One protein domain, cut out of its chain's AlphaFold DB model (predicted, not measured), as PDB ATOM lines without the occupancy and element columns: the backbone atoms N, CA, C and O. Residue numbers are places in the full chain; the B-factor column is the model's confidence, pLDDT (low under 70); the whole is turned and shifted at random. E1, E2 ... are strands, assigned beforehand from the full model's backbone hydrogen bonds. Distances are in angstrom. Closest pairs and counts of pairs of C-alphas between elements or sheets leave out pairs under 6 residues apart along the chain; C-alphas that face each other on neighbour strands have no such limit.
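What this domain is: This is residues 211 to 276 of the 338 residues of an uncharacterized protein of Lapillicoccus jejuensis (UniProt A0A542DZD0). With little regular structure, two small two-stranded ribbons, the hairpin E2 and E3 and the pair E1 and E4, are joined where E3 runs on into E4, and long loops fill out the rest. The 66 printed residues include strands E1, E2, E3, E4 in that order and no named helix; the class is all strand, with 23 residues in named elements, and both sheets are antiparallel. It is only just compact, close to loose, with a radius of gyration of the C-alphas of 12.5 A and spans of 35 by 28 by 16 A.

Where its parts are: E2 is residues 231 to 235 and E3 residues 261 to 265, each 12.8 A. E1, residues 211 to 214, spans 10.1 A from C-alpha 211 at (7.263, 21.235, 30.946). E4, residues 268 to 276, spans 21.1 A to C-alpha 276 at (17.896, 12.648, 34.904).

How they stand to each other: In E2 and E3, N 234 and O 262 are 2.8 A apart, within hydrogen-bond range. In E1 and E4, N 213 and O 269 are, at 2.9 A. E4 bends by 68 degrees at residue 272. E2 and E4 are apart.

The domain as a whole: The farthest C-alphas, of Gln 260 and Arg 276, are 39.9 A apart. The links E1 to E2 and E2 to E3 are long. The printed part has no cut, and no printed residue is under 70 in pLDDT.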
ATOM      1  N   ARG A 211       8.021  20.140  31.547       92.81
ATOM      2  CA  ARG A 211       7.263  21.235  30.946       92.81
ATOM      3  C   ARG A 211       6.403  21.913  31.996       92.81
ATOM      4  O   ARG A 211       5.729  21.254  32.788       92.81
ATOM      5  N   TYR A 212       6.412  23.238  31.972       92.06
ATOM      6  CA  TYR A 212       5.588  24.065  32.838       92.06
ATOM      7  C   TYR A 212       4.328  24.473  32.087       92.06
ATOM      8  O   TYR A 212       4.409  25.165  31.073       92.06
ATOM      9  N   ILE A 213       3.166  24.065  32.586       93.50
ATOM     10  CA  ILE A 213       1.878  24.428  31.992       93.50
ATOM     11  C   ILE A 213       1.020  25.214  32.977       93.50
ATOM     12  O   ILE A 213       1.086  25.021  34.193       93.50
ATOM     13  N   CYS A 214       0.210  26.129  32.456       92.94
ATOM     14  CA  CYS A 214      -0.705  26.932  33.252       92.94
ATOM     15  C   CYS A 214      -1.845  26.072  33.818       92.94
ATOM     16  O   CYS A 214      -2.516  25.358  33.073       92.94
ATOM     17  N   SER A 215      -2.146  26.200  35.116       91.44
ATOM     18  CA  SER A 215      -3.285  25.507  35.738       91.44
ATOM     19  C   SER A 215      -4.646  25.919  35.175       91.44
ATOM     20  O   SER A 215      -5.604  25.170  35.337       91.44
ATOM     21  N   ILE A 216      -4.732  27.075  34.511       94.06
ATOM     22  CA  ILE A 216      -5.971  27.624  33.952       94.06
ATOM     23  C   ILE A 216      -6.169  27.183  32.496       94.06
ATOM     24  O   ILE A 216      -7.127  26.467  32.209       94.06
ATOM     25  N   CYS A 217      -5.269  27.557  31.577       93.12
ATOM     26  CA  CYS A 217      -5.428  27.271  30.141       93.12
ATOM     27  C   CYS A 217      -4.680  26.042  29.618       93.12
ATOM     28  O   CYS A 217      -4.914  25.664  28.477       93.12
ATOM     29  N   GLN A 218      -3.809  25.408  30.410       91.44
ATOM     30  CA  GLN A 218      -2.995  24.251  29.991       91.44
ATOM     31  C   GLN A 218      -1.938  24.520  28.916       91.44
ATOM     32  O   GLN A 218      -1.264  23.593  28.470       91.44
ATOM     33  N   GLU A 219      -1.758  25.775  28.525       95.06
ATOM     34  CA  GLU A 219      -0.680  26.199  27.636       95.06
ATOM     35  C   GLU A 219       0.630  26.378  28.411       95.06
ATOM     36  O   GLU A 219       0.652  26.302  29.644       95.06
ATOM     37  N   ASP A 220       1.719  26.643  27.686       94.38
ATOM     38  CA  ASP A 220       3.012  26.973  28.280       94.38
ATOM     39  C   ASP A 220       2.862  28.143  29.267       94.38
ATOM     40  O   ASP A 220       2.393  29.238  28.929       94.38
ATOM     41  N   ALA A 221       3.239  27.884  30.519       93.69
ATOM     42  CA  ALA A 221       3.086  28.841  31.605       93.69
ATOM     43  C   ALA A 221       3.908  30.123  31.390       93.69
ATOM     44  O   ALA A 221       3.574  31.152  31.970       93.69
ATOM     45  N   SER A 222       4.963  30.072  30.571       91.19
ATOM     46  CA  SER A 222       5.812  31.225  30.261       91.19
ATOM     47  C   SER A 222       5.215  32.163  29.208       91.19
ATOM     48  O   SER A 222       5.592  33.332  29.165       91.19
ATOM     49  N   THR A 223       4.272  31.687  28.387       95.69
ATOM     50  CA  THR A 223       3.696  32.468  27.277       95.69
ATOM     51  C   THR A 223       2.218  32.801  27.457       95.69
ATOM     52  O   THR A 223       1.689  33.652  26.741       95.69
ATOM     53  N   CYS A 224       1.515  32.130  28.373       95.88
ATOM     54  CA  CYS A 224       0.091  32.372  28.584       95.88
ATOM     55  C   CYS A 224      -0.182  33.720  29.283       95.88
ATOM     56  O   CYS A 224       0.674  34.288  29.959       95.88
ATOM     57  N   ARG A 225      -1.417  34.228  29.171       97.19
ATOM     58  CA  ARG A 225      -1.835  35.510  29.783       97.19
ATOM     59  C   ARG A 225      -2.175  35.419  31.277       97.19
ATOM     60  O   ARG A 225      -2.499  36.436  31.887       97.19
ATOM     61  N   HIS A 226      -2.160  34.220  31.859       94.62
ATOM     62  CA  HIS A 226      -2.551  34.007  33.250       94.62
ATOM     63  C   HIS A 226      -1.364  34.250  34.182       94.62
ATOM     64  O   HIS A 226      -0.347  33.563  34.109       94.62
ATOM     65  N   ILE A 227      -1.512  35.202  35.096       92.81
ATOM     66  CA  ILE A 227      -0.478  35.572  36.058       92.81
ATOM     67  C   ILE A 227      -0.574  34.628  37.258       92.81
ATOM     68  O   ILE A 227      -1.604  34.562  37.933       92.81
ATOM     69  N   SER A 228       0.511  33.902  37.544       88.38
ATOM     70  CA  SER A 228       0.581  32.997  38.696       88.38
ATOM     71  C   SER A 228       0.233  33.738  39.990       88.38
ATOM     72  O   SER A 228       0.797  34.786  40.299       88.38
ATOM     73  N   GLY A 229      -0.696  33.181  40.761       86.81
ATOM     74  CA  GLY A 229      -1.187  33.753  42.007       86.81
ATOM     75  C   GLY A 229      -2.431  34.639  41.882       86.81
ATOM     76  O   GLY A 229      -3.001  34.942  42.931       86.81
ATOM     77  N   GLN A 230      -2.875  35.012  40.676       94.00
ATOM     78  CA  GLN A 230      -4.157  35.699  40.455       94.00
ATOM     79  C   GLN A 230      -5.319  34.709  40.342       94.00
ATOM     80  O   GLN A 230      -5.128  33.566  39.932       94.00
ATOM     81  N   ASN A 231      -6.524  35.149  40.701       96.31
ATOM     82  CA  ASN A 231      -7.729  34.334  40.584       96.31
ATOM     83  C   ASN A 231      -8.419  34.554  39.237       96.31
ATOM     84  O   ASN A 231      -8.530  35.687  38.773       96.31
ATOM     85  N   TYR A 232      -8.925  33.471  38.657       97.19
ATOM     86  CA  TYR A 232      -9.674  33.471  37.406       97.19
ATOM     87  C   TYR A 232     -10.942  32.638  37.558       97.19
ATOM     88  O   TYR A 232     -10.940  31.611  38.241       97.19
ATOM     89  N   ASP A 233     -12.008  33.058  36.888       97.75
ATOM     90  CA  ASP A 233     -13.248  32.295  36.830       97.75
ATOM     91  C   ASP A 233     -13.122  31.196  35.774       97.75
ATOM     92  O   ASP A 233     -13.080  31.448  34.568       97.75
ATOM     93  N   VAL A 234     -13.037  29.954  36.243       97.00
ATOM     94  CA  VAL A 234     -12.842  28.773  35.405       97.00
ATOM     95  C   VAL A 234     -14.118  27.955  35.392       97.00
ATOM     96  O   VAL A 234     -14.606  27.511  36.431       97.00
ATOM     97  N   ARG A 235     -14.649  27.711  34.193       97.19
ATOM     98  CA  ARG A 235     -15.734  26.750  34.011       97.19
ATOM     99  C   ARG A 235     -15.178  25.331  34.126       97.19
ATOM    100  O   ARG A 235     -14.223  24.967  33.439       97.19
ATOM    101  N   VAL A 236     -15.795  24.528  34.983       96.12
ATOM    102  CA  VAL A 236     -15.445  23.127  35.200       96.12
ATOM    103  C   VAL A 236     -15.811  22.327  33.957       96.12
ATOM    104  O   VAL A 236     -16.976  22.268  33.555       96.12
ATOM    105  N   VAL A 237     -14.803  21.686  33.378       95.31
ATOM    106  CA  VAL A 237     -14.932  20.756  32.257       95.31
ATOM    107  C   VAL A 237     -14.229  19.457  32.641       95.31
ATOM    108  O   VAL A 237     -13.073  19.469  33.068       95.31
ATOM    109  N   LYS A 238     -14.937  18.337  32.511       94.25
ATOM    110  CA  LYS A 238     -14.404  16.980  32.587       94.25
ATOM    111  C   LYS A 238     -14.155  16.474  31.169       94.25
ATOM    112  O   LYS A 238     -15.006  16.652  30.297       94.25
ATOM    113  N   ASP A 239     -12.976  15.910  30.935       93.69
ATOM    114  CA  ASP A 239     -12.625  15.330  29.638       93.69
ATOM    115  C   ASP A 239     -13.343  13.986  29.391       93.69
ATOM    116  O   ASP A 239     -14.126  13.513  30.218       93.69
ATOM    117  N   ALA A 240     -13.065  13.340  28.254       94.50
ATOM    118  CA  ALA A 240     -13.650  12.040  27.907       94.50
ATOM    119  C   ALA A 240     -13.292  10.908  28.894       94.50
ATOM    120  O   ALA A 240     -13.958   9.876  28.910       94.50
ATOM    121  N   ARG A 241     -12.252  11.090  29.717       93.19
ATOM    122  CA  ARG A 241     -11.841  10.162  30.782       93.19
ATOM    123  C   ARG A 241     -12.445  10.543  32.140       93.19
ATOM    124  O   ARG A 241     -12.153   9.897  33.143       93.19
ATOM    125  N   GLY A 242     -13.270  11.590  32.194       93.75
ATOM    126  CA  GLY A 242     -13.866  12.111  33.421       93.75
ATOM    127  C   GLY A 242     -12.907  12.941  34.280       93.75
ATOM    128  O   GLY A 242     -13.228  13.224  35.435       93.75
ATOM    129  N   VAL A 243     -11.738  13.334  33.763       92.50
ATOM    130  CA  VAL A 243     -10.745  14.116  34.510       92.50
ATOM    131  C   VAL A 243     -11.138  15.589  34.502       92.50
ATOM    132  O   VAL A 243     -11.281  16.206  33.448       92.50
ATOM    133  N   CYS A 244     -11.306  16.171  35.687       92.62
ATOM    134  CA  CYS A 244     -11.661  17.580  35.848       92.62
ATOM    135  C   CYS A 244     -10.478  18.510  35.538       92.62
ATOM    136  O   CYS A 244      -9.387  18.318  36.068       92.62
ATOM    137  N   ASN A 245     -10.698  19.571  34.756       90.81
ATOM    138  CA  ASN A 245      -9.679  20.582  34.442       90.81
ATOM    139  C   ASN A 245      -9.166  21.375  35.662       90.81
ATOM    140  O   ASN A 245      -8.041  21.862  35.614       90.81
ATOM    141  N   VAL A 246      -9.950  21.482  36.742       91.38
ATOM    142  CA  VAL A 246      -9.583  22.244  37.952       91.38
ATOM    143  C   VAL A 246      -8.788  21.401  38.956       91.38
ATOM    144  O   VAL A 246      -7.699  21.799  39.348       91.38
ATOM    145  N   CYS A 247      -9.299  20.236  39.378       89.25
ATOM    146  CA  CYS A 247      -8.636  19.410  40.406       89.25
ATOM    147  C   CYS A 247      -7.836  18.224  39.865       89.25
ATOM    148  O   CYS A 247      -7.121  17.587  40.630       89.25
ATOM    149  N   ARG A 248      -7.973  17.896  38.576       88.12
ATOM    150  CA  ARG A 248      -7.297  16.772  37.902       88.12
ATOM    151  C   ARG A 248      -7.614  15.377  38.430       88.12
ATOM    152  O   ARG A 248      -7.011  14.409  37.979       88.12
ATOM    153  N   PHE A 249      -8.599  15.251  39.312       89.00
ATOM    154  CA  PHE A 249      -9.151  13.956  39.686       89.00
ATOM    155  C   PHE A 249     -10.182  13.483  38.659       89.00
ATOM    156  O   PHE A 249     -10.861  14.297  38.018       89.00
ATOM    157  N   SER A 250     -10.293  12.160  38.527       92.12
ATOM    158  CA  SER A 250     -11.386  11.499  37.814       92.12
ATOM    159  C   SER A 250     -12.725  11.755  38.514       92.12
ATOM    160  O   SER A 250     -12.770  12.266  39.636       92.12
ATOM    161  N   THR A 251     -13.830  11.373  37.873       86.81
ATOM    162  CA  THR A 251     -15.189  11.556  38.407       86.81
ATOM    163  C   THR A 251     -15.366  11.008  39.826       86.81
ATOM    164  O   THR A 251     -16.059  11.639  40.615       86.81
ATOM    165  N   GLU A 252     -14.708   9.901  40.176       88.12
ATOM    166  CA  GLU A 252     -14.805   9.273  41.504       88.12
ATOM    167  C   GLU A 252     -14.112  10.081  42.614       88.12
ATOM    168  O   GLU A 252     -14.548  10.056  43.761       88.12
ATOM    169  N   GLY A 253     -13.060  10.837  42.282       88.19
ATOM    170  CA  GLY A 253     -12.310  11.668  43.235       88.19
ATOM    171  C   GLY A 253     -12.635  13.162  43.156       88.19
ATOM    172  O   GLY A 253     -12.047  13.968  43.875       88.19
ATOM    173  N   CYS A 254     -13.534  13.564  42.255       93.00
ATOM    174  CA  CYS A 254     -13.795  14.961  41.939       93.00
ATOM    175  C   CYS A 254     -15.175  15.406  42.436       93.00
ATOM    176  O   CYS A 254     -16.202  15.001  41.895       93.00
ATOM    177  N   GLN A 255     -15.189  16.338  43.393       95.69
ATOM    178  CA  GLN A 255     -16.413  16.965  43.911       95.69
ATOM    179  C   GLN A 255     -16.919  18.141  43.055       95.69
ATOM    180  O   GLN A 255     -17.902  18.784  43.408       95.69
ATOM    181  N   HIS A 256     -16.263  18.452  41.933       94.38
ATOM    182  CA  HIS A 256     -16.662  19.559  41.066       94.38
ATOM    183  C   HIS A 256     -17.734  19.138  40.055       94.38
ATOM    184  O   HIS A 256     -17.623  18.098  39.388       94.38
ATOM    185  N   THR A 257     -18.747  19.990  39.897       96.81
ATOM    186  CA  THR A 257     -19.876  19.766  38.986       96.81
ATOM    187  C   THR A 257     -19.559  20.301  37.591       96.81
ATOM    188  O   THR A 257     -19.077  21.422  37.447       96.81
ATOM    189  N   GLN A 258     -19.843  19.520  36.543       96.62
ATOM    190  CA  GLN A 258     -19.663  19.946  35.147       96.62
ATOM    191  C   GLN A 258     -20.416  21.260  34.879       96.62
ATOM    192  O   GLN A 258     -21.592  21.382  35.210       96.62
ATOM    193  N   GLY A 259     -19.751  22.240  34.262       96.62
ATOM    194  CA  GLY A 259     -20.341  23.536  33.924       96.62
ATOM    195  C   GLY A 259     -20.375  24.558  35.065       96.62
ATOM    196  O   GLY A 259     -20.623  25.732  34.788       96.62
ATOM    197  N   GLN A 260     -20.078  24.157  36.307       97.44
ATOM    198  CA  GLN A 260     -19.907  25.077  37.435       97.44
ATOM    199  C   GLN A 260     -18.768  26.059  37.147       97.44
ATOM    200  O   GLN A 260     -17.762  25.680  36.553       97.44
ATOM    201  N   VAL A 261     -18.901  27.313  37.580       97.75
ATOM    202  CA  VAL A 261     -17.807  28.290  37.538       97.75
ATOM    203  C   VAL A 261     -17.174  28.360  38.920       97.75
ATOM    204  O   VAL A 261     -17.874  28.545  39.915       97.75
ATOM    205  N   LEU A 262     -15.860  28.172  38.978       96.75
ATOM    206  CA  LEU A 262     -15.069  28.241  40.200       96.75
ATOM    207  C   LEU A 262     -14.051  29.369  40.078       96.75
ATOM    208  O   LEU A 262     -13.423  29.526  39.032       96.75
ATOM    209  N   ASN A 263     -13.853  30.108  41.163       97.19
ATOM    210  CA  ASN A 263     -12.778  31.084  41.254       97.19
ATOM    211  C   ASN A 263     -11.489  30.348  41.651       97.19
ATOM    212  O   ASN A 263     -11.356  29.876  42.782       97.19
ATOM    213  N   VAL A 264     -10.574  30.174  40.697       95.31
ATOM    214  CA  VAL A 264      -9.367  29.350  40.848       95.31
ATOM    215  C   VAL A 264      -8.130  30.231  40.777       95.31
ATOM    216  O   VAL A 264      -7.966  31.020  39.846       95.31
ATOM    217  N   ARG A 265      -7.220  30.062  41.738       92.62
ATOM    218  CA  ARG A 265      -5.919  30.731  41.726       92.62
ATOM    219  C   ARG A 265      -5.006  30.088  40.682       92.62
ATOM    220  O   ARG A 265      -4.701  28.899  40.777       92.62
ATOM    221  N   ALA A 266      -4.558  30.862  39.698       92.00
ATOM    222  CA  ALA A 266      -3.607  30.404  38.695       92.00
ATOM    223  C   ALA A 266      -2.301  29.956  39.354       92.00
ATOM    224  O   ALA A 266      -1.757  30.630  40.230       92.00
ATOM    225  N   SER A 267      -1.789  28.818  38.907       89.50
ATOM    226  CA  SER A 267      -0.523  28.244  39.343       89.50
ATOM    227  C   SER A 267       0.171  27.559  38.170       89.50
ATOM    228  O   SER A 267      -0.433  27.299  37.126       89.50
ATOM    229  N   VAL A 268       1.461  27.287  38.334       89.06
ATOM    230  CA  VAL A 268       2.249  26.539  37.357       89.06
ATOM    231  C   VAL A 268       2.226  25.063  37.739       89.06
ATOM    232  O   VAL A 268       2.585  24.707  38.860       89.06
ATOM    233  N   MET A 269       1.830  24.206  36.803       86.69
ATOM    234  CA  MET A 269       1.920  22.756  36.947       86.69
ATOM    235  C   MET A 269       3.138  22.234  36.198       86.69
ATOM    236  O   MET A 269       3.456  22.692  35.102       86.69
ATOM    237  N   ILE A 270       3.801  21.250  36.792       87.44
ATOM    238  CA  ILE A 270       4.922  20.545  36.182       87.44
ATOM    239  C   ILE A 270       4.373  19.279  35.520       87.44
ATOM    240  O   ILE A 270       3.685  18.489  36.162       87.44
ATOM    241  N   THR A 271       4.675  19.094  34.239       88.94
ATOM    242  CA  THR A 271       4.275  17.941  33.417       88.94
ATOM    243  C   THR A 271       5.471  17.392  32.652       88.94
ATOM    244  O   THR A 271       6.541  18.003  32.675       88.94
ATOM    245  N   ASP A 272       5.308  16.231  32.013       90.88
ATOM    246  CA  ASP A 272       6.345  15.576  31.203       90.88
ATOM    247  C   ASP A 272       7.692  15.484  31.943       90.88
ATOM    248  O   ASP A 272       8.747  15.841  31.421       90.88
ATOM    249  N   VAL A 273       7.633  15.074  33.216       89.81
ATOM    250  CA  VAL A 273       8.812  14.975  34.082       89.81
ATOM    251  C   VAL A 273       9.655  13.783  33.650       89.81
ATOM    252  O   VAL A 273       9.238  12.636  33.787       89.81
ATOM    253  N   GLU A 274      10.871  14.058  33.197       92.88
ATOM    254  CA  GLU A 274      11.891  13.055  32.914       92.88
ATOM    255  C   GLU A 274      13.043  13.240  33.902       92.88
ATOM    256  O   GLU A 274      13.809  14.208  33.844       92.88
ATOM    257  N   LEU A 275      13.135  12.311  34.854       92.06
ATOM    258  CA  LEU A 275      14.183  12.304  35.864       92.06
ATOM    259  C   LEU A 275      15.532  11.967  35.214       92.06
ATOM    260  O   LEU A 275      15.663  10.941  34.554       92.06
ATOM    261  N   ARG A 276      16.532  12.827  35.422       93.50
ATOM    262  CA  ARG A 276      17.896  12.648  34.904       93.50
ATOM    263  C   ARG A 276      18.830  12.114  35.976       93.50
ATOM    264  O   ARG A 276      19.564  11.164  35.735       93.50
TER     265      ARG A 276